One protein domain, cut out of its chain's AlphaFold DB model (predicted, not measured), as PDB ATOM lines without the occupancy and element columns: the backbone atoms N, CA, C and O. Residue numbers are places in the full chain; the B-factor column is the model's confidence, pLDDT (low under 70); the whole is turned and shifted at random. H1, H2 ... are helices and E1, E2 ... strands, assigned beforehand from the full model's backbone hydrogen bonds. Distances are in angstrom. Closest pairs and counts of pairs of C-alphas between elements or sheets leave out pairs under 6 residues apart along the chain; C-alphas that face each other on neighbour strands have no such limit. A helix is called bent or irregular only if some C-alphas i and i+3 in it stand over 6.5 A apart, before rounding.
ATOM      1  N   ASP A  33     175.582 199.577 155.327       54.94
ATOM      2  CA  ASP A  33     175.622 199.112 156.714       54.94
ATOM      3  C   ASP A  33     174.197 198.933 157.274       54.94
ATOM      4  O   ASP A  33     173.868 197.856 157.758       54.94
ATOM      5  N   SER A  34     173.288 199.896 157.055       56.22
ATOM      6  CA  SER A  34     171.860 199.773 157.421       56.22
ATOM      7  C   SER A  34     171.156 198.583 156.747       56.22
ATOM      8  O   SER A  34     170.246 197.989 157.331       56.22
ATOM      9  N   LEU A  35     171.565 198.227 155.522       56.59
ATOM     10  CA  LEU A  35     171.124 197.016 154.815       56.59
ATOM     11  C   LEU A  35     171.628 195.750 155.517       56.59
ATOM     12  O   LEU A  35     170.843 194.839 155.796       56.59
ATOM     13  N   ASN A  36     172.926 195.704 155.810       59.12
ATOM     14  CA  ASN A  36     173.562 194.564 156.456       59.12
ATOM     15  C   ASN A  36     173.038 194.348 157.881       59.12
ATOM     16  O   ASN A  36     172.799 193.202 158.249       59.12
ATOM     17  N   ASP A  37     172.767 195.407 158.643       62.78
ATOM     18  CA  ASP A  37     172.150 195.332 159.972       62.78
ATOM     19  C   ASP A  37     170.700 194.826 159.890       62.78
ATOM     20  O   ASP A  37     170.280 194.002 160.700       62.78
ATOM     21  N   GLY A  38     169.945 195.242 158.865       59.56
ATOM     22  CA  GLY A  38     168.613 194.707 158.558       59.56
ATOM     23  C   GLY A  38     168.615 193.211 158.275       59.56
ATOM     24  O   GLY A  38     167.830 192.464 158.858       59.56
ATOM     25  N   ILE A  39     169.524 192.761 157.410       60.44
ATOM     26  CA  ILE A  39     169.698 191.340 157.100       60.44
ATOM     27  C   ILE A  39     170.203 190.570 158.327       60.44
ATOM     28  O   ILE A  39     169.694 189.490 158.608       60.44
ATOM     29  N   THR A  40     171.164 191.112 159.076       64.19
ATOM     30  CA  THR A  40     171.770 190.450 160.242       64.19
ATOM     31  C   THR A  40     170.754 190.277 161.359       64.19
ATOM     32  O   THR A  40     170.555 189.153 161.805       64.19
ATOM     33  N   HIS A  41     170.025 191.334 161.726       64.25
ATOM     34  CA  HIS A  41     168.958 191.256 162.720       64.25
ATOM     35  C   HIS A  41     167.882 190.230 162.319       64.25
ATOM     36  O   HIS A  41     167.477 189.410 163.139       64.25
ATOM     37  N   LEU A  42     167.451 190.210 161.051       62.06
ATOM     38  CA  LEU A  42     166.491 189.205 160.575       62.06
ATOM     39  C   LEU A  42     167.065 187.775 160.621       62.06
ATOM     40  O   LEU A  42     166.360 186.879 161.072       62.06
ATOM     41  N   ASN A  43     168.331 187.563 160.234       60.56
ATOM     42  CA  ASN A  43     169.002 186.256 160.300       60.56
ATOM     43  C   ASN A  43     169.183 185.765 161.754       60.56
ATOM     44  O   ASN A  43     168.966 184.591 162.049       60.56
ATOM     45  N   GLU A  44     169.565 186.646 162.684       60.75
ATOM     46  CA  GLU A  44     169.660 186.327 164.116       60.75
ATOM     47  C   GLU A  44     168.283 185.935 164.673       60.75
ATOM     48  O   GLU A  44     168.150 184.938 165.390       60.75
ATOM     49  N   HIS A  45     167.234 186.645 164.250       56.47
ATOM     50  CA  HIS A  45     165.850 186.338 164.588       56.47
ATOM     51  C   HIS A  45     165.212 185.191 163.768       56.47
ATOM     52  O   HIS A  45     164.095 184.795 164.092       56.47
ATOM     53  N   GLU A  46     165.903 184.523 162.831       46.78
ATOM     54  CA  GLU A  46     165.458 183.195 162.345       46.78
ATOM     55  C   GLU A  46     165.469 182.142 163.478       46.78
ATOM     56  O   GLU A  46     164.776 181.124 163.411       46.78
ATOM     57  N   ASN A  47     166.207 182.425 164.561       42.66
ATOM     58  CA  ASN A  47     166.372 181.575 165.739       42.66
ATOM     59  C   ASN A  47     165.535 182.032 166.956       42.66
ATOM     60  O   ASN A  47     165.907 181.753 168.098       42.66
ATOM     61  N   ILE A  48     164.403 182.723 166.748       50.47
ATOM     62  CA  ILE A  48     163.473 183.089 167.836       50.47
ATOM     63  C   ILE A  48     163.081 181.834 168.648       50.47
ATOM     64  O   ILE A  48     162.558 180.872 168.074       50.47
ATOM     65  N   PRO A  49     163.247 181.827 169.988       40.41
ATOM     66  CA  PRO A  49     162.838 180.701 170.822       40.41
ATOM     67  C   PRO A  49     161.351 180.364 170.647       40.41
ATOM     68  O   PRO A  49     160.475 181.143 171.019       40.41
ATOM     69  N   GLY A  50     161.069 179.188 170.077       50.19
ATOM     70  CA  GLY A  50     159.711 178.714 169.783       50.19
ATOM     71  C   GLY A  50     159.229 178.916 168.338       50.19
ATOM     72  O   GLY A  50     158.163 178.406 168.007       50.19
ATOM     73  N   ARG A  51     159.994 179.586 167.463       57.50
ATOM     74  CA  ARG A  51     159.733 179.653 166.013       57.50
ATOM     75  C   ARG A  51     161.026 179.418 165.228       57.50
ATOM     76  O   ARG A  51     161.753 180.350 164.915       57.50
ATOM     77  N   HIS A  52     161.304 178.155 164.911       60.19
ATOM     78  CA  HIS A  52     162.502 177.764 164.163       60.19
ATOM     79  C   HIS A  52     162.301 177.971 162.657       60.19
ATOM     80  O   HIS A  52     161.632 177.166 162.007       60.19
ATOM     81  N   ILE A  53     162.887 179.028 162.101       59.25
ATOM     82  CA  ILE A  53     162.988 179.228 160.651       59.25
ATOM     83  C   ILE A  53     164.377 178.794 160.199       59.25
ATOM     84  O   ILE A  53     165.352 178.931 160.931       59.25
ATOM     85  N   GLN A  54     164.470 178.265 158.983       61.12
ATOM     86  CA  GLN A  54     165.745 178.078 158.303       61.12
ATOM     87  C   GLN A  54     165.656 178.698 156.909       61.12
ATOM     88  O   GLN A  54     164.839 178.254 156.097       61.12
ATOM     89  N   ARG A  55     166.512 179.678 156.590       57.91
ATOM     90  CA  ARG A  55     166.582 180.333 155.264       57.91
ATOM     91  C   ARG A  55     166.688 179.385 154.063       57.91
ATOM     92  O   ARG A  55     166.394 179.780 152.938       57.91
ATOM     93  N   HIS A  56     167.111 178.140 154.273       59.31
ATOM     94  CA  HIS A  56     167.306 177.147 153.213       59.31
ATOM     95  C   HIS A  56     166.302 175.980 153.239       59.31
ATOM     96  O   HIS A  56     166.361 175.127 152.357       59.31
ATOM     97  N   ASP A  57     165.349 175.963 154.181       61.47
ATOM     98  CA  ASP A  57     164.248 174.991 154.221       61.47
ATOM     99  C   ASP A  57     162.892 175.704 154.335       61.47
ATOM    100  O   ASP A  57     162.431 176.079 155.419       61.47
ATOM    101  N   SER A  58     162.219 175.846 153.192       59.53
ATOM    102  CA  SER A  58     160.908 176.487 153.082       59.53
ATOM    103  C   SER A  58     159.763 175.712 153.742       59.53
ATOM    104  O   SER A  58     158.693 176.292 153.944       59.53
ATOM    105  N   THR A  59     159.959 174.448 154.139       63.41
ATOM    106  CA  THR A  59     158.947 173.713 154.916       63.41
ATOM    107  C   THR A  59     158.779 174.314 156.315       63.41
ATOM    108  O   THR A  59     157.655 174.390 156.824       63.41
ATOM    109  N   THR A  60     159.863 174.862 156.885       63.72
ATOM    110  CA  THR A  60     159.860 175.519 158.203       63.72
ATOM    111  C   THR A  60     159.057 176.826 158.231       63.72
ATOM    112  O   THR A  60     158.605 177.247 159.294       63.72
ATOM    113  N   TRP A  61     158.826 177.471 157.082       63.62
ATOM    114  CA  TRP A  61     158.306 178.845 157.028       63.62
ATOM    115  C   TRP A  61     156.806 178.945 157.320       63.62
ATOM    116  O   TRP A  61     156.353 179.960 157.837       63.62
ATOM    117  N   SER A  62     156.036 177.902 157.004       60.41
ATOM    118  CA  SER A  62     154.563 177.927 157.009       60.41
ATOM    119  C   SER A  62     153.935 178.359 158.342       60.41
ATOM    120  O   SER A  62     153.049 179.212 158.349       60.41
ATOM    121  N   ASN A  63     154.415 177.797 159.455       61.75
ATOM    122  CA  ASN A  63     153.877 178.029 160.801       61.75
ATOM    123  C   ASN A  63     154.791 178.894 161.687       61.75
ATOM    124  O   ASN A  63     154.339 179.393 162.715       61.75
ATOM    125  N   ASN A  64     156.064 179.066 161.309       62.09
ATOM    126  CA  ASN A  64     157.068 179.724 162.151       62.09
ATOM    127  C   ASN A  64     157.374 181.167 161.723       62.09
ATOM    128  O   ASN A  64     158.098 181.851 162.439       62.09
ATOM    129  N   TRP A  65     156.837 181.648 160.595       64.69
ATOM    130  CA  TRP A  65     157.107 183.001 160.094       64.69
ATOM    131  C   TRP A  65     156.849 184.101 161.155       64.69
ATOM    132  O   TRP A  65     155.820 184.036 161.834       64.69
ATOM    133  N   PRO A  66     157.726 185.112 161.338       60.88
ATOM    134  CA  PRO A  66     157.420 186.286 162.153       60.88
ATOM    135  C   PRO A  66     156.371 187.164 161.458       60.88
ATOM    136  O   PRO A  66     156.497 187.490 160.280       60.88
ATOM    137  N   GLY A  67     155.347 187.600 162.184       65.00
ATOM    138  CA  GLY A  67     154.274 188.421 161.631       65.00
ATOM    139  C   GLY A  67     153.329 187.684 160.674       65.00
ATOM    140  O   GLY A  67     153.216 186.460 160.656       65.00
ATOM    141  N   ASN A  68     152.581 188.457 159.886       64.31
ATOM    142  CA  ASN A  68     151.479 187.949 159.071       64.31
ATOM    143  C   ASN A  68     151.958 187.476 157.683       64.31
ATOM    144  O   ASN A  68     152.378 188.289 156.867       64.31
ATOM    145  N   THR A  69     151.826 186.184 157.369       58.59
ATOM    146  CA  THR A  69     152.259 185.593 156.081       58.59
ATOM    147  C   THR A  69     151.417 185.992 154.862       58.59
ATOM    148  O   THR A  69     151.894 185.877 153.736       58.59
ATOM    149  N   GLN A  70     150.184 186.470 155.055       58.12
ATOM    150  CA  GLN A  70     149.275 186.883 153.977       58.12
ATOM    151  C   GLN A  70     149.553 188.317 153.497       58.12
ATOM    152  O   GLN A  70     149.458 188.604 152.305       58.12
ATOM    153  N   PHE A  71     149.892 189.218 154.424       65.44
ATOM    154  CA  PHE A  71     150.113 190.649 154.164       65.44
ATOM    155  C   PHE A  71     151.525 191.125 154.510       65.44
ATOM    156  O   PHE A  71     151.791 192.328 154.501       65.44
ATOM    157  N   GLY A  72     152.414 190.193 154.833       71.19
ATOM    158  CA  GLY A  72     153.837 190.401 155.040       71.19
ATOM    159  C   GLY A  72     154.238 191.214 156.268       71.19
ATOM    160  O   GLY A  72     155.419 191.391 156.484       71.19
ATOM    161  N   ILE A  73     153.339 191.779 157.070       78.56
ATOM    162  CA  ILE A  73     153.749 192.720 158.130       78.56
ATOM    163  C   ILE A  73     154.397 191.971 159.307       78.56
ATOM    164  O   ILE A  73     153.718 191.177 159.962       78.56
ATOM    165  N   ILE A  74     155.664 192.281 159.624       79.38
ATOM    166  CA  ILE A  74     156.267 191.997 160.935       79.38
ATOM    167  C   ILE A  74     156.075 193.207 161.839       79.38
ATOM    168  O   ILE A  74     156.603 194.291 161.592       79.38
ATOM    169  N   ASN A  75     155.372 192.976 162.936       82.12
ATOM    170  CA  ASN A  75     155.315 193.823 164.123       82.12
ATOM    171  C   ASN A  75     155.864 193.107 165.377       82.12
ATOM    172  O   ASN A  75     156.280 193.766 166.325       82.12
ATOM    173  N   GLU A  76     155.910 191.774 165.371       75.94
ATOM    174  CA  GLU A  76     156.340 190.938 166.493       75.94
ATOM    175  C   GLU A  76     157.841 191.054 166.840       75.94
ATOM    176  O   GLU A  76     158.626 191.736 166.180       75.94
ATOM    177  N   CYS A  77     158.245 190.346 167.902       75.12
ATOM    178  CA  CYS A  77     159.644 190.051 168.242       75.12
ATOM    179  C   CYS A  77     160.575 191.266 168.395       75.12
ATOM    180  O   CYS A  77     161.787 191.137 168.261       75.12
ATOM    181  N   GLY A  78     160.019 192.428 168.749       78.62
ATOM    182  CA  GLY A  78     160.795 193.634 169.027       78.62
ATOM    183  C   GLY A  78     161.373 194.309 167.786       78.62
ATOM    184  O   GLY A  78     162.177 195.228 167.934       78.62
ATOM    185  N   ILE A  79     160.939 193.919 166.578       81.25
ATOM    186  CA  ILE A  79     161.419 194.500 165.315       81.25
ATOM    187  C   ILE A  79     161.350 196.032 165.340       81.25
ATOM    188  O   ILE A  79     162.282 196.694 164.891       81.25
ATOM    189  N   GLY A  80     160.303 196.599 165.953       86.31
ATOM    190  CA  GLY A  80     160.090 198.034 166.114       86.31
ATOM    191  C   GLY A  80     161.128 198.758 166.976       86.31
ATOM    192  O   GLY A  80     161.083 199.984 167.016       86.31
ATOM    193  N   GLN A  81     162.059 198.059 167.625       87.12
ATOM    194  CA  GLN A  81     163.173 198.626 168.398       87.12
ATOM    195  C   GLN A  81     164.550 198.093 167.960       87.12
ATOM    196  O   GLN A  81     165.544 198.358 168.631       87.12
ATOM    197  N   SER A  82     164.613 197.365 166.841       81.44
ATOM    198  CA  SER A  82     165.853 196.836 166.258       81.44
ATOM    199  C   SER A  82     166.810 197.928 165.778       81.44
ATOM    200  O   SER A  82     166.373 199.003 165.360       81.44
ATOM    201  N   ASP A  83     168.108 197.618 165.748       77.81
ATOM    202  CA  ASP A  83     169.152 198.519 165.239       77.81
ATOM    203  C   ASP A  83     168.882 198.910 163.773       77.81
ATOM    204  O   ASP A  83     168.927 200.084 163.423       77.81
ATOM    205  N   PHE A  84     168.414 197.965 162.949       78.50
ATOM    206  CA  PHE A  84     167.869 198.218 161.607       78.50
ATOM    207  C   PHE A  84     166.799 199.319 161.577       78.50
ATOM    208  O   PHE A  84     166.881 200.270 160.791       78.50
ATOM    209  N   LYS A  85     165.773 199.210 162.431       84.75
ATOM    210  CA  LYS A  85     164.718 200.224 162.508       84.75
ATOM    211  C   LYS A  85     165.252 201.544 163.052       84.75
ATOM    212  O   LYS A  85     164.765 202.585 162.615       84.75
ATOM    213  N   TRP A  86     166.224 201.527 163.957       84.44
ATOM    214  CA  TRP A  86     166.847 202.742 164.469       84.44
ATOM    215  C   TRP A  86     167.694 203.457 163.421       84.44
ATOM    216  O   TRP A  86     167.446 204.639 163.210       84.44
ATOM    217  N   ASN A  87     168.562 202.756 162.690       79.88
ATOM    218  CA  ASN A  87     169.403 203.307 161.623       79.88
ATOM    219  C   ASN A  87     168.584 203.972 160.506       79.88
ATOM    220  O   ASN A  87     168.902 205.077 160.066       79.88
ATOM    221  N   VAL A  88     167.474 203.350 160.084       80.38
ATOM    222  CA  VAL A  88     166.570 203.973 159.103       80.38
ATOM    223  C   VAL A  88     165.894 205.216 159.698       80.38
ATOM    224  O   VAL A  88     165.868 206.267 159.064       80.38
ATOM    225  N   ARG A  89     165.364 205.145 160.927       86.19
ATOM    226  CA  ARG A  89     164.676 206.286 161.564       86.19
ATOM    227  C   ARG A  89     165.608 207.458 161.884       86.19
ATOM    228  O   ARG A  89     165.154 208.597 161.822       86.19
ATOM    229  N   SER A  90     166.869 207.194 162.230       83.06
ATOM    230  CA  SER A  90     167.881 208.212 162.531       83.06
ATOM    231  C   SER A  90     168.580 208.768 161.288       83.06
ATOM    232  O   SER A  90     169.402 209.677 161.411       83.06
ATOM    233  N   ASN A  91     168.242 208.295 160.084       81.12
ATOM    234  CA  ASN A  91     168.809 208.831 158.856       81.12
ATOM    235  C   ASN A  91     168.458 210.326 158.684       81.12
ATOM    236  O   ASN A  91     167.284 210.703 158.574       81.12
ATOM    237  N   ARG A  92     169.488 211.188 158.610       82.81
ATOM    238  CA  ARG A  92     169.322 212.651 158.495       82.81
ATOM    239  C   ARG A  92     168.470 213.058 157.278       82.81
ATOM    240  O   ARG A  92     167.711 214.020 157.372       82.81
ATOM    241  N   ASN A  93     168.524 212.329 156.157       78.50
ATOM    242  CA  ASN A  93     167.706 212.632 154.973       78.50
ATOM    243  C   ASN A  93     166.216 212.354 155.225       78.50
ATOM    244  O   ASN A  93     165.384 213.179 154.856       78.50
ATOM    245  N   ILE A  94     165.870 211.263 155.921       81.06
ATOM    246  CA  ILE A  94     164.473 210.974 156.293       81.06
ATOM    247  C   ILE A  94     163.930 212.044 157.247       81.06
ATOM    248  O   ILE A  94     162.838 212.564 157.008       81.06
ATOM    249  N   LYS A  95     164.708 212.452 158.262       83.94
ATOM    250  CA  LYS A  95     164.340 213.586 159.130       83.94
ATOM    251  C   LYS A  95     164.040 214.839 158.308       83.94
ATOM    252  O   LYS A  95     162.979 215.425 158.475       83.94
ATOM    253  N   ARG A  96     164.935 215.223 157.389       81.94
ATOM    254  CA  ARG A  96     164.797 216.434 156.555       81.94
ATOM    255  C   ARG A  96     163.511 216.450 155.729       81.94
ATOM    256  O   ARG A  96     162.889 217.506 155.640       81.94
ATOM    257  N   ILE A  97     163.071 215.304 155.195       82.00
ATOM    258  CA  ILE A  97     161.770 215.187 154.513       82.00
ATOM    259  C   ILE A  97     160.631 215.567 155.468       82.00
ATOM    260  O   ILE A  97     159.836 216.456 155.163       82.00
ATOM    261  N   TYR A  98     160.556 214.930 156.640       86.00
ATOM    262  CA  TYR A  98     159.479 215.186 157.597       86.00
ATOM    263  C   TYR A  98     159.556 216.585 158.222       86.00
ATOM    264  O   TYR A  98     158.512 217.209 158.417       86.00
ATOM    265  N   SER A  99     160.758 217.117 158.460       84.81
ATOM    266  CA  SER A  99     160.954 218.492 158.930       84.81
ATOM    267  C   SER A  99     160.451 219.517 157.921       84.81
ATOM    268  O   SER A  99     159.870 220.527 158.314       84.81
ATOM    269  N   HIS A 100     160.631 219.252 156.623       84.12
ATOM    270  CA  HIS A 100     160.101 220.090 155.553       84.12
ATOM    271  C   HIS A 100     158.571 219.983 155.443       84.12
ATOM    272  O   HIS A 100     157.899 221.009 155.374       84.12
ATOM    273  N   ILE A 101     158.011 218.767 155.501       85.25
ATOM    274  CA  ILE A 101     156.554 218.526 155.454       85.25
ATOM    275  C   ILE A 101     155.824 219.223 156.611       85.25
ATOM    276  O   ILE A 101     154.771 219.823 156.400       85.25
ATOM    277  N   TRP A 102     156.370 219.149 157.827       88.00
ATOM    278  CA  TRP A 102     155.730 219.689 159.030       88.00
ATOM    279  C   TRP A 102     156.203 221.094 159.433       88.00
ATOM    280  O   TRP A 102     155.663 221.659 160.382       88.00
ATOM    281  N   ASN A 103     157.198 221.655 158.740       87.75
ATOM    282  CA  ASN A 103     157.848 222.927 159.075       87.75
ATOM    283  C   ASN A 103     158.336 222.999 160.545       87.75
ATOM    284  O   ASN A 103     158.216 224.028 161.210       87.75
ATOM    285  N   THR A 104     158.861 221.887 161.076       88.81
ATOM    286  CA  THR A 104     159.447 221.798 162.426       88.81
ATOM    287  C   THR A 104     160.412 220.618 162.551       88.81
ATOM    288  O   THR A 104     160.195 219.570 161.955       88.81
ATOM    289  N   ASN A 105     161.452 220.771 163.372       87.06
ATOM    290  CA  ASN A 105     162.388 219.700 163.735       87.06
ATOM    291  C   ASN A 105     161.982 218.942 165.017       87.06
ATOM    292  O   ASN A 105     162.623 217.948 165.356       87.06
ATOM    293  N   GLU A 106     160.944 219.383 165.738       89.56
ATOM    294  CA  GLU A 106     160.435 218.709 166.944       89.56
ATOM    295  C   GLU A 106     159.542 217.516 166.574       89.56
ATOM    296  O   GLU A 106     158.312 217.566 166.663       89.56
ATOM    297  N   LEU A 107     160.176 216.447 166.088       90.25
ATOM    298  CA  LEU A 107     159.507 215.300 165.478       90.25
ATOM    299  C   LEU A 107     159.615 214.030 166.323       90.25
ATOM    300  O   LEU A 107     160.696 213.579 166.698       90.25
ATOM    301  N   LEU A 108     158.469 213.396 166.547       92.25
ATOM    302  CA  LEU A 108     158.348 212.052 167.103       92.25
ATOM    303  C   LEU A 108     158.312 211.035 165.968       92.25
ATOM    304  O   LEU A 108     157.540 211.209 165.026       92.25
ATOM    305  N   VAL A 109     159.066 209.941 166.087       92.94
ATOM    306  CA  VAL A 109     159.004 208.820 165.133       92.94
ATOM    307  C   VAL A 109     158.044 207.719 165.597       92.94
ATOM    308  O   VAL A 109     157.871 207.497 166.801       92.94
ATOM    309  N   SER A 110     157.419 207.008 164.662       92.44
ATOM    310  CA  SER A 110     156.650 205.798 164.956       92.44
ATOM    311  C   SER A 110     157.571 204.648 165.369       92.44
ATOM    312  O   SER A 110     158.630 204.425 164.778       92.44
ATOM    313  N   PHE A 111     157.151 203.868 166.368       92.00
ATOM    314  CA  PHE A 111     157.833 202.622 166.749       92.00
ATOM    315  C   PHE A 111     157.320 201.431 165.921       92.00
ATOM    316  O   PHE A 111     157.244 200.306 166.408       92.00
ATOM    317  N   ASP A 112     156.962 201.706 164.666       88.31
ATOM    318  CA  ASP A 112     156.327 200.772 163.741       88.31
ATOM    319  C   ASP A 112     157.301 199.709 163.220       88.31
ATOM    320  O   ASP A 112     158.520 199.933 163.155       88.31
ATOM    321  N   GLY A 113     156.740 198.564 162.838       83.94
ATOM    322  CA  GLY A 113     157.441 197.402 162.307       83.94
ATOM    323  C   GLY A 113     157.842 197.558 160.838       83.94
ATOM    324  O   GLY A 113     158.240 198.637 160.390       83.94
ATOM    325  N   CYS A 114     157.792 196.478 160.066       78.00
ATOM    326  CA  CYS A 114     158.144 196.493 158.648       78.00
ATOM    327  C   CYS A 114     157.247 195.565 157.817       78.00
ATOM    328  O   CYS A 114     156.777 194.534 158.290       78.00
ATOM    329  N   GLY A 115     157.003 195.931 156.558       72.81
ATOM    330  CA  GLY A 115     156.343 195.048 155.592       72.81
ATOM    331  C   GLY A 115     157.381 194.128 154.965       72.81
ATOM    332  O   GLY A 115     158.415 194.624 154.563       72.81
ATOM    333  N   ILE A 116     157.143 192.825 154.875       64.56
ATOM    334  CA  ILE A 116     158.133 191.762 154.617       64.56
ATOM    335  C   ILE A 116     157.492 190.795 153.589       64.56
ATOM    336  O   ILE A 116     156.545 190.088 153.905       64.56
ATOM    337  N   PHE A 117     157.938 190.774 152.323       60.62
ATOM    338  CA  PHE A 117     157.319 189.981 151.228       60.62
ATOM    339  C   PHE A 117     158.329 189.041 150.522       60.62
ATOM    340  O   PHE A 117     158.364 188.957 149.294       60.62
ATOM    341  N   ARG A 118     159.204 188.371 151.303       47.28
ATOM    342  CA  ARG A 118     160.648 188.143 150.975       47.28
ATOM    343  C   ARG A 118     161.367 189.522 150.892       47.28
ATOM    344  O   ARG A 118     160.647 190.500 150.823       47.28
ATOM    345  N   PHE A 119     162.700 189.715 151.004       35.22
ATOM    346  CA  PHE A 119     163.320 191.025 151.436       35.22
ATOM    347  C   PHE A 119     164.252 191.784 150.428       35.22
ATOM    348  O   PHE A 119     164.735 191.155 149.510       35.22
ATOM    349  N   ILE A 120     164.571 193.094 150.402       32.34
ATOM    350  CA  ILE A 120     164.262 194.362 151.118       32.34
ATOM    351  C   ILE A 120     163.941 195.444 150.040       32.34
ATOM    352  O   ILE A 120     164.356 195.242 148.918       32.34
ATOM    353  N   ALA A 121     163.358 196.624 150.321       39.03
ATOM    354  CA  ALA A 121     163.378 197.837 149.450       39.03
ATOM    355  C   ALA A 121     164.784 198.473 149.346       39.03
ATOM    356  O   ALA A 121     164.975 199.685 149.259       39.03
ATOM    357  N   LEU A 122     165.769 197.591 149.419       42.09
ATOM    358  CA  LEU A 122     167.169 197.739 149.081       42.09
ATOM    359  C   LEU A 122     167.422 196.866 147.815       42.09
ATOM    360  O   LEU A 122     168.514 196.365 147.568       42.09
ATOM    361  N   THR A 123     166.335 196.620 147.069       47.56
ATOM    362  CA  THR A 123     166.161 195.943 145.779       47.56
ATOM    363  C   THR A 123     164.996 196.645 145.052       47.56
ATOM    364  O   THR A 123     164.241 197.413 145.660       47.56
ATOM    365  N   ASP A 124     164.825 196.388 143.756       57.00
ATOM    366  CA  ASP A 124     163.845 197.098 142.928       57.00
ATOM    367  C   ASP A 124     162.443 196.467 142.961       57.00
ATOM    368  O   ASP A 124     162.264 195.280 142.686       57.00
ATOM    369  N   LEU A 195     163.281 188.988 148.277       62.91
ATOM    370  CA  LEU A 195     162.755 189.851 147.198       62.91
ATOM    371  C   LEU A 195     162.489 191.341 147.565       62.91
ATOM    372  O   LEU A 195     162.872 192.196 146.778       62.91
ATOM    373  N   ARG A 196     161.745 191.660 148.654       70.12
ATOM    374  CA  ARG A 196     161.059 192.959 148.928       70.12
ATOM    375  C   ARG A 196     160.460 193.236 150.371       70.12
ATOM    376  O   ARG A 196     159.294 192.935 150.634       70.12
ATOM    377  N   ILE A 197     161.168 193.888 151.314       71.69
ATOM    378  CA  ILE A 197     160.616 194.511 152.578       71.69
ATOM    379  C   ILE A 197     160.387 196.014 152.378       71.69
ATOM    380  O   ILE A 197     160.945 196.590 151.467       71.69
ATOM    381  N   VAL A 198     159.620 196.689 153.229       76.19
ATOM    382  CA  VAL A 198     159.666 198.146 153.419       76.19
ATOM    383  C   VAL A 198     159.871 198.466 154.901       76.19
ATOM    384  O   VAL A 198     159.135 197.972 155.757       76.19
ATOM    385  N   ALA A 199     160.842 199.324 155.217       80.44
ATOM    386  CA  ALA A 199     160.987 199.890 156.555       80.44
ATOM    387  C   ALA A 199     159.963 201.023 156.748       80.44
ATOM    388  O   ALA A 199     160.188 202.145 156.306       80.44
ATOM    389  N   TYR A 200     158.839 200.750 157.416       86.69
ATOM    390  CA  TYR A 200     157.813 201.774 157.644       86.69
ATOM    391  C   TYR A 200     158.313 202.878 158.586       86.69
ATOM    392  O   TYR A 200     158.693 202.613 159.729       86.69
ATOM    393  N   VAL A 201     158.318 204.124 158.123       89.00
ATOM    394  CA  VAL A 201     158.623 205.298 158.946       89.00
ATOM    395  C   VAL A 201     157.456 206.265 158.843       89.00
ATOM    396  O   VAL A 201     156.912 206.491 157.769       89.00
ATOM    397  N   SER A 202     157.075 206.822 159.983       91.25
ATOM    398  CA  SER A 202     156.143 207.934 160.101       91.25
ATOM    399  C   SER A 202     156.705 208.874 161.159       91.25
ATOM    400  O   SER A 202     157.188 208.415 162.199       91.25
ATOM    401  N   MET A 203     156.675 210.179 160.898       91.81
ATOM    402  CA  MET A 203     157.027 211.195 161.886       91.81
ATOM    403  C   MET A 203     155.926 212.245 161.987       91.81
ATOM    404  O   MET A 203     155.261 212.565 160.998       91.81
ATOM    405  N   SER A 204     155.729 212.795 163.184       92.94
ATOM    406  CA  SER A 204     154.766 213.880 163.423       92.94
ATOM    407  C   SER A 204     155.268 214.839 164.505       92.94
ATOM    408  O   SER A 204     156.061 214.418 165.351       92.94
ATOM    409  N   PRO A 205     154.821 216.107 164.507       93.44
ATOM    410  CA  PRO A 205     155.189 217.079 165.531       93.44
ATOM    411  C   PRO A 205     154.849 216.639 166.959       93.44
ATOM    412  O   PRO A 205     153.798 216.046 167.207       93.44
ATOM    413  N   THR A 206     155.676 217.041 167.926       91.88
ATOM    414  CA  THR A 206     155.357 217.003 169.370       91.88
ATOM    415  C   THR A 206     154.010 217.653 169.698       91.88
ATOM    416  O   THR A 206     153.279 217.178 170.565       91.88
ATOM    417  N   THR A 207     153.644 218.707 168.967       92.56
ATOM    418  CA  THR A 207     152.385 219.452 169.123       92.56
ATOM    419  C   THR A 207     151.133 218.658 168.735       92.56
ATOM    420  O   THR A 207     150.028 219.101 169.036       92.56
ATOM    421  N   PHE A 208     151.276 217.487 168.101       93.44
ATOM    422  CA  PHE A 208     150.161 216.592 167.770       93.44
ATOM    423  C   PHE A 208     149.865 215.565 168.885       93.44
ATOM    424  O   PHE A 208     148.922 214.780 168.756       93.44
ATOM    425  N   ILE A 209     150.627 215.546 169.991       92.06
ATOM    426  CA  ILE A 209     150.268 214.746 171.174       92.06
ATOM    427  C   ILE A 209     148.951 215.278 171.750       92.06
ATOM    428  O   ILE A 209     148.845 216.441 172.137       92.06
ATOM    429  N   SER A 210     147.969 214.392 171.886       84.50
ATOM    430  CA  SER A 210     146.720 214.658 172.598       84.50
ATOM    431  C   SER A 210     146.625 213.827 173.886       84.50
ATOM    432  O   SER A 210     147.377 212.875 174.108       84.50
ATOM    433  N   ASN A 211     145.674 214.192 174.752       87.06
ATOM    434  CA  ASN A 211     145.234 213.430 175.932       87.06
ATOM    435  C   ASN A 211     146.241 213.258 177.096       87.06
ATOM    436  O   ASN A 211     145.875 212.683 178.119       87.06
ATOM    437  N   GLN A 212     147.479 213.755 176.994       90.56
ATOM    438  CA  GLN A 212     148.485 213.738 178.072       90.56
ATOM    439  C   GLN A 212     149.570 214.805 177.854       90.56
ATOM    440  O   GLN A 212     149.674 215.361 176.763       90.56
ATOM    441  N   THR A 213     150.393 215.094 178.867       91.06
ATOM    442  CA  THR A 213     151.510 216.046 178.708       91.06
ATOM    443  C   THR A 213     152.688 215.426 177.946       91.06
ATOM    444  O   THR A 213     152.881 214.208 177.966       91.06
ATOM    445  N   LEU A 214     153.523 216.267 177.320       89.25
ATOM    446  CA  LEU A 214     154.741 215.829 176.625       89.25
ATOM    447  C   LEU A 214     155.664 215.005 177.546       89.25
ATOM    448  O   LEU A 214     156.096 213.926 177.160       89.25
ATOM    449  N   ASP A 215     155.886 215.443 178.787       90.88
ATOM    450  CA  ASP A 215     156.670 214.707 179.795       90.88
ATOM    451  C   ASP A 215     156.091 213.307 180.098       90.88
ATOM    452  O   ASP A 215     156.820 212.311 180.117       90.88
ATOM    453  N   GLN A 216     154.768 213.202 180.276       92.38
ATOM    454  CA  GLN A 216     154.090 211.920 180.497       92.38
ATOM    455  C   GLN A 216     154.226 210.995 179.279       92.38
ATOM    456  O   GLN A 216     154.449 209.792 179.436       92.38
ATOM    457  N   PHE A 217     154.123 211.552 178.070       92.62
ATOM    458  CA  PHE A 217     154.274 210.829 176.811       92.62
ATOM    459  C   PHE A 217     155.710 210.316 176.614       92.62
ATOM    460  O   PHE A 217     155.921 209.126 176.378       92.62
ATOM    461  N   GLN A 218     156.707 211.187 176.809       91.31
ATOM    462  CA  GLN A 218     158.136 210.868 176.736       91.31
ATOM    463  C   GLN A 218     158.531 209.762 177.723       91.31
ATOM    464  O   GLN A 218     159.238 208.825 177.350       91.31
ATOM    465  N   LYS A 219     158.050 209.828 178.974       91.75
ATOM    466  CA  LYS A 219     158.306 208.798 179.997       91.75
ATOM    467  C   LYS A 219     157.757 207.431 179.584       91.75
ATOM    468  O   LYS A 219     158.468 206.435 179.705       91.75
ATOM    469  N   LYS A 220     156.537 207.380 179.035       92.56
ATOM    470  CA  LYS A 220     155.953 206.137 178.501       92.56
ATOM    471  C   LYS A 220     156.725 205.622 177.282       92.56
ATOM    472  O   LYS A 220     157.051 204.441 177.249       92.56
ATOM    473  N   ARG A 221     157.092 206.484 176.324       92.19
ATOM    474  CA  ARG A 221     157.878 206.091 175.133       92.19
ATOM    475  C   ARG A 221     159.252 205.526 175.483       92.19
ATOM    476  O   ARG A 221     159.625 204.507 174.914       92.19
ATOM    477  N   LYS A 222     159.965 206.111 176.454       91.44
ATOM    478  CA  LYS A 222     161.228 205.545 176.968       91.44
ATOM    479  C   LYS A 222     161.037 204.129 177.519       91.44
ATOM    480  O   LYS A 222     161.799 203.242 177.153       91.44
ATOM    481  N   LEU A 223     160.005 203.907 178.337       90.44
ATOM    482  CA  LEU A 223     159.702 202.590 178.908       90.44
ATOM    483  C   LEU A 223     159.307 201.553 177.839       90.44
ATOM    484  O   LEU A 223     159.736 200.405 177.910       90.44
ATOM    485  N   LEU A 224     158.520 201.953 176.836       90.88
ATOM    486  CA  LEU A 224     158.115 201.086 175.723       90.88
ATOM    487  C   LEU A 224     159.316 200.703 174.839       90.88
ATOM    488  O   LEU A 224     159.478 199.530 174.515       90.88
ATOM    489  N   ALA A 225     160.207 201.652 174.532       89.19
ATOM    490  CA  ALA A 225     161.458 201.362 173.828       89.19
ATOM    491  C   ALA A 225     162.355 200.401 174.635       89.19
ATOM    492  O   ALA A 225     162.792 199.383 174.105       89.19
ATOM    493  N   GLN A 226     162.540 200.649 175.940       88.38
ATOM    494  CA  GLN A 226     163.295 199.768 176.848       88.38
ATOM    495  C   GLN A 226     162.755 198.332 176.908       88.38
ATOM    496  O   GLN A 226     163.526 197.394 177.103       88.38
ATOM    497  N   ASN A 227     161.444 198.140 176.758       86.44
ATOM    498  CA  ASN A 227     160.808 196.821 176.791       86.44
ATOM    499  C   ASN A 227     160.679 196.167 175.395       86.44
ATOM    500  O   ASN A 227     160.027 195.134 175.278       86.44
ATOM    501  N   ASN A 228     161.301 196.731 174.351       84.31
ATOM    502  CA  ASN A 228     161.203 196.270 172.959       84.31
ATOM    503  C   ASN A 228     159.770 196.279 172.378       84.31
ATOM    504  O   ASN A 228     159.428 195.448 171.537       84.31
ATOM    505  N   CYS A 229     158.909 197.210 172.803       88.00
ATOM    506  CA  CYS A 229     157.550 197.327 172.269       88.00
ATOM    507  C   CYS A 229     157.555 197.883 170.835       88.00
ATOM    508  O   CYS A 229     157.964 199.027 170.608       88.00
ATOM    509  N   THR A 230     157.023 197.116 169.879       88.50
ATOM    510  CA  THR A 230     156.594 197.640 168.570       88.50
ATOM    511  C   THR A 230     155.220 198.295 168.721       88.50
ATOM    512  O   THR A 230     154.287 197.677 169.240       88.50
ATOM    513  N   LEU A 231     155.075 199.535 168.254       91.50
ATOM    514  CA  LEU A 231     153.808 200.278 168.268       91.50
ATOM    515  C   LEU A 231     153.236 200.397 166.848       91.50
ATOM    516  O   LEU A 231     153.829 199.908 165.892       91.50
ATOM    517  N   THR A 232     152.083 201.046 166.697       90.69
ATOM    518  CA  THR A 232     151.512 201.387 165.383       90.69
ATOM    519  C   THR A 232     152.321 202.471 164.645       90.69
ATOM    520  O   THR A 232     153.251 203.085 165.178       90.69
ATOM    521  N   HIS A 233     151.925 202.762 163.401       88.56
ATOM    522  CA  HIS A 233     152.450 203.868 162.589       88.56
ATOM    523  C   HIS A 233     152.143 205.277 163.143       88.56
ATOM    524  O   HIS A 233     152.683 206.262 162.633       88.56
ATOM    525  N   TRP A 234     151.315 205.402 164.184       91.38
ATOM    526  CA  TRP A 234     150.999 206.681 164.820       91.38
ATOM    527  C   TRP A 234     152.064 207.049 165.862       91.38
ATOM    528  O   TRP A 234     152.053 206.581 166.997       91.38
ATOM    529  N   SER A 235     152.993 207.928 165.483       91.62
ATOM    530  CA  SER A 235     154.093 208.407 166.340       91.62
ATOM    531  C   SER A 235     153.638 209.137 167.615       91.62
ATOM    532  O   SER A 235     154.395 209.205 168.587       91.62
ATOM    533  N   THR A 236     152.406 209.653 167.622       92.62
ATOM    534  CA  THR A 236     151.737 210.347 168.734       92.62
ATOM    535  C   THR A 236     150.852 209.438 169.597       92.62
ATOM    536  O   THR A 236     150.289 209.902 170.589       92.62
ATOM    537  N   GLU A 237     150.759 208.145 169.276       91.69
ATOM    538  CA  GLU A 237     150.055 207.135 170.072       91.69
ATOM    539  C   GLU A 237     151.025 206.195 170.806       91.69
ATOM    540  O   GLU A 237     152.241 206.227 170.611       91.69
ATOM    541  N   LEU A 238     150.468 205.351 171.684       91.25
ATOM    542  CA  LEU A 238     151.188 204.335 172.465       91.25
ATOM    543  C   LEU A 238     150.559 202.939 172.302       91.25
ATOM    544  O   LEU A 238     150.661 202.095 173.188       91.25
ATOM    545  N   THR A 239     149.864 202.723 171.187       91.38
ATOM    546  CA  THR A 239     149.154 201.483 170.861       91.38
ATOM    547  C   THR A 239     150.167 200.411 170.442       91.38
ATOM    548  O   THR A 239     150.802 200.556 169.398       91.38
ATOM    549  N   GLU A 240     150.348 199.349 171.238       88.19
ATOM    550  CA  GLU A 240     151.194 198.204 170.855       88.19
ATOM    551  C   GLU A 240     150.606 197.489 169.629       88.19
ATOM    552  O   GLU A 240     149.418 197.169 169.591       88.19
ATOM    553  N   ALA A 241     151.439 197.234 168.616       82.44
ATOM    554  CA  ALA A 241     151.007 196.581 167.378       82.44
ATOM    555  C   ALA A 241     150.924 195.048 167.507       82.44
ATOM    556  O   ALA A 241     150.237 194.400 166.720       82.44
ATOM    557  N   SER A 242     151.623 194.472 168.486       73.50
ATOM    558  CA  SER A 242     151.642 193.043 168.818       73.50
ATOM    559  C   SER A 242     152.001 192.868 170.292       73.50
ATOM    560  O   SER A 242     152.761 193.678 170.822       73.50
ATOM    561  N   SER A 243     151.546 191.790 170.934       59.50
ATOM    562  CA  SER A 243     151.948 191.451 172.305       59.50
ATOM    563  C   SER A 243     153.467 191.300 172.433       59.50
ATOM    564  O   SER A 243     154.088 190.560 171.666       59.50
ATOM    565  N   THR A 244     154.057 191.962 173.425       57.16
ATOM    566  CA  THR A 244     155.491 191.900 173.712       57.16
ATOM    567  C   THR A 244     155.924 190.507 174.191       57.16
ATOM    568  O   THR A 244     155.325 189.920 175.092       57.16
ATOM    569  N   PHE A 245     156.998 189.979 173.599       56.19
ATOM    570  CA  PHE A 245     157.682 188.766 174.068       56.19
ATOM    571  C   PHE A 245     158.762 189.127 175.106       56.19
ATOM    572  O   PHE A 245     159.242 190.260 175.133       56.19
ATOM    573  N   ASN A 246     159.187 188.158 175.927       61.12
ATOM    574  CA  ASN A 246     160.253 188.324 176.929       61.12
ATOM    575  C   ASN A 246     161.649 188.460 176.281       61.12
ATOM    576  O   ASN A 246     162.481 187.557 176.366       61.12
ATOM    577  N   LEU A 247     161.897 189.589 175.621       66.69
ATOM    578  CA  LEU A 247     163.178 189.937 175.008       66.69
ATOM    579  C   LEU A 247     164.108 190.643 176.012       66.69
ATOM    580  O   LEU A 247     163.621 191.347 176.904       66.69
ATOM    581  N   PRO A 248     165.443 190.520 175.867       68.12
ATOM    582  CA  PRO A 248     166.397 191.310 176.643       68.12
ATOM    583  C   PRO A 248     166.138 192.806 176.442       68.12
ATOM    584  O   PRO A 248     166.079 193.275 175.307       68.12
ATOM    585  N   LYS A 249     165.963 193.556 177.534       76.38
ATOM    586  CA  LYS A 249     165.606 194.980 177.473       76.38
ATOM    587  C   LYS A 249     166.627 195.798 176.683       76.38
ATOM    588  O   LYS A 249     167.829 195.675 176.919       76.38
ATOM    589  N   LEU A 250     166.141 196.684 175.816       76.44
ATOM    590  CA  LEU A 250     166.980 197.666 175.138       76.44
ATOM    591  C   LEU A 250     167.564 198.629 176.181       76.44
ATOM    592  O   LEU A 250     166.819 199.352 176.850       76.44
ATOM    593  N   SER A 251     168.893 198.670 176.313       77.44
ATOM    594  CA  SER A 251     169.524 199.770 177.046       77.44
ATOM    595  C   SER A 251     169.482 201.020 176.178       77.44
ATOM    596  O   SER A 251     170.059 201.044 175.093       77.44
ATOM    597  N   LEU A 252     168.841 202.075 176.684       76.31
ATOM    598  CA  LEU A 252     168.838 203.393 176.042       76.31
ATOM    599  C   LEU A 252     170.249 204.003 175.957       76.31
ATOM    600  O   LEU A 252     170.452 204.928 175.186       76.31
ATOM    601  N   GLU A 253     171.218 203.477 176.710       74.50
ATOM    602  CA  GLU A 253     172.632 203.879 176.663       74.50
ATOM    603  C   GLU A 253     173.353 203.368 175.403       74.50
ATOM    604  O   GLU A 253     174.444 203.839 175.097       74.50
ATOM    605  N   LYS A 254     172.759 202.408 174.672       76.12
ATOM    606  CA  LYS A 254     173.229 202.002 173.338       76.12
ATOM    607  C   LYS A 254     172.787 202.959 172.232       76.12
ATOM    608  O   LYS A 254     173.395 202.948 171.169       76.12
ATOM    609  N   LEU A 255     171.715 203.720 172.460       79.00
ATOM    610  CA  LEU A 255     171.191 204.648 171.466       79.00
ATOM    611  C   LEU A 255     171.989 205.949 171.508       79.00
ATOM    612  O   LEU A 255     172.233 206.502 172.582       79.00
ATOM    613  N   ASP A 256     172.355 206.462 170.337       84.56
ATOM    614  CA  ASP A 256     172.993 207.771 170.242       84.56
ATOM    615  C   ASP A 256     172.013 208.909 170.611       84.56
ATOM    616  O   ASP A 256     170.794 208.727 170.714       84.56
ATOM    617  N   ALA A 257     172.535 210.121 170.822       82.94
ATOM    618  CA  ALA A 257     171.719 211.272 171.214       82.94
ATOM    619  C   ALA A 257     170.602 211.606 170.197       82.94
ATOM    620  O   ALA A 257     169.528 212.062 170.590       82.94
ATOM    621  N   TYR A 258     170.828 211.348 168.908       83.06
ATOM    622  CA  TYR A 258     169.907 211.609 167.803       83.06
ATOM    623  C   TYR A 258     168.792 210.552 167.737       83.06
ATOM    624  O   TYR A 258     167.616 210.901 167.640       83.06
ATOM    625  N   GLN A 259     169.122 209.271 167.913       85.75
ATOM    626  CA  GLN A 259     168.152 208.186 168.120       85.75
ATOM    627  C   GLN A 259     167.292 208.439 169.374       85.75
ATOM    628  O   GLN A 259     166.061 208.349 169.321       85.75
ATOM    629  N   LEU A 260     167.916 208.843 170.488       86.62
ATOM    630  CA  LEU A 260     167.215 209.236 171.714       86.62
ATOM    631  C   LEU A 260     166.281 210.433 171.491       86.62
ATOM    632  O   LEU A 260     165.165 210.426 172.018       86.62
ATOM    633  N   ALA A 261     166.681 211.422 170.687       86.81
ATOM    634  CA  ALA A 261     165.842 212.568 170.349       86.81
ATOM    635  C   ALA A 261     164.533 212.145 169.658       86.81
ATOM    636  O   ALA A 261     163.477 212.643 170.036       86.81
ATOM    637  N   PHE A 262     164.548 211.150 168.762       85.69
ATOM    638  CA  PHE A 262     163.323 210.611 168.147       85.69
ATOM    639  C   PHE A 262     162.412 209.830 169.115       85.69
ATOM    640  O   PHE A 262     161.196 209.744 168.893       85.69
ATOM    641  N   ILE A 263     162.947 209.283 170.216       84.75
ATOM    642  CA  ILE A 263     162.121 208.717 171.298       84.75
ATOM    643  C   ILE A 263     161.328 209.825 171.999       84.75
ATOM    644  O   ILE A 263     160.161 209.608 172.327       84.75
ATOM    645  N   ILE A 264     161.927 211.002 172.216       82.81
ATOM    646  CA  ILE A 264     161.335 212.071 173.039       82.81
ATOM    647  C   ILE A 264     160.740 213.259 172.263       82.81
ATOM    648  O   ILE A 264     159.982 214.031 172.848       82.81
ATOM    649  N   GLY A 265     161.032 213.399 170.971       77.25
ATOM    650  CA  GLY A 265     160.574 214.500 170.120       77.25
ATOM    651  C   GLY A 265     161.342 215.817 170.293       77.25
ATOM    652  O   GLY A 265     160.841 216.863 169.895       77.25
TER     653      GLY A 265
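This is residues 33 to 124 and 195 to 265 of the 271 residues of the protein "Hypothetical protein" of Rotaria sp. Silwood1 (UniProt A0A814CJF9). Helices and loops gather round two short two-stranded ribbons, E1 with E4 and E2 with E3, that follow one another along the long axis. H4 packs mainly on E4 and H6 on E1, H5 packs on H6, H3 lies nearest the middle with H1 across it, and the small helix H2 makes the far end; two long stretches without named elements, residues 65 to 82 and 227 to 256, fill much of the rest. The 163 printed residues hold six named helices and four named strands in the order H1 H2 H3 H4 E1 E2 E3 E4 H5 H6, and both sheets are antiparallel. The class is mostly helix, though under half of the residues, 73 of 163, are in named elements. The whole is compact, with a radius of gyration of the C-alphas of 15.9 A and spans of 48 by 35 by 29 A.

The printed part begins with H1, residues 33 to 47, 21.8 A long, from C-alpha 33 at (175.622, 199.112, 156.714). H1 is neither bent nor irregular, but only just: C-alphas 44 and 47 are 6.0 A apart. H2 is residues 58 to 64, and it is only just irregular, with C-alphas 60 and 63 at 7.0 A. After residues 65 to 82 come H3, residues 83 to 89, and H4, residues 92 to 102, 15.3 A long. The strands E1, residues 107 to 109, and E2, residues 114 to 116, precede the cut; E3, residues 197 to 199, and E4, residues 203 to 205, follow it. C-alpha 107 is at (159.507, 215.300, 165.478). H5 is residues 214 to 226, 18.2 A long, and H6 is residues 257 to 264, 10.6 A long, with C-alpha 264 at (161.335, 212.071, 173.039).

H1 touches H3 at a steep tilt of 41 degrees, opposite ways, closest at the C-alphas of Gly 38 and Phe 84, 4.7 A. H2 touches no helix and is apart from both H1 and H3. H3 and H6 only just touch, with 3 pairs of C-alphas within 8 A; the closest are those of Trp 86 and Gln 259, 6.7 A, and the lines are about perpendicular at 77 degrees. H3 and H4 are close but not clearly touching, their closest C-alphas, of Arg 89 and Lys 95, being 7.7 A apart. E1 and E4 are antiparallel neighbours at 146 degrees, with N 108 and O 204 within hydrogen-bond range at 2.9 A. The closest C-alphas of H4 and E4, of Tyr 98 and Met 203, are 6.4 A apart; those of E1 and H6, of Leu 108 and Phe 262, 5.3 A. H5 touches H6 at a steep tilt of 64 degrees, opposite ways, closest at Gln 218 and Ile 264, whose C-alphas are 5.0 A apart. E2 and E3 are antiparallel neighbours at 175 degrees, with N 198 and O 115 at 2.7 A. Residues 73 to 74 pair antiparallel with residues 114 to 115 of E2. Every O i to N i+4 pair is within hydrogen-bond range in H3, H4, H5 and H6; in H1 it is 10 of 11, and in H2 0 of 3, with 1 of 4 O i to N i+3 pairs within range.

The C-alphas farthest apart, of Asp 57 and Thr 213, are 49.5 A apart. Residues 125 to 194 are not printed, and C-alphas 124 and 195 are 8.5 A apart across this cut, which falls in the link from E2 to E3. The links from H2 to H3 and from H5 to H6 are long, with 18 and 30 residues. The mean pLDDT of the printed part is 75.8; it is under 70 for residues 33 to 71, 116 to 124, 195 and 243 to 248.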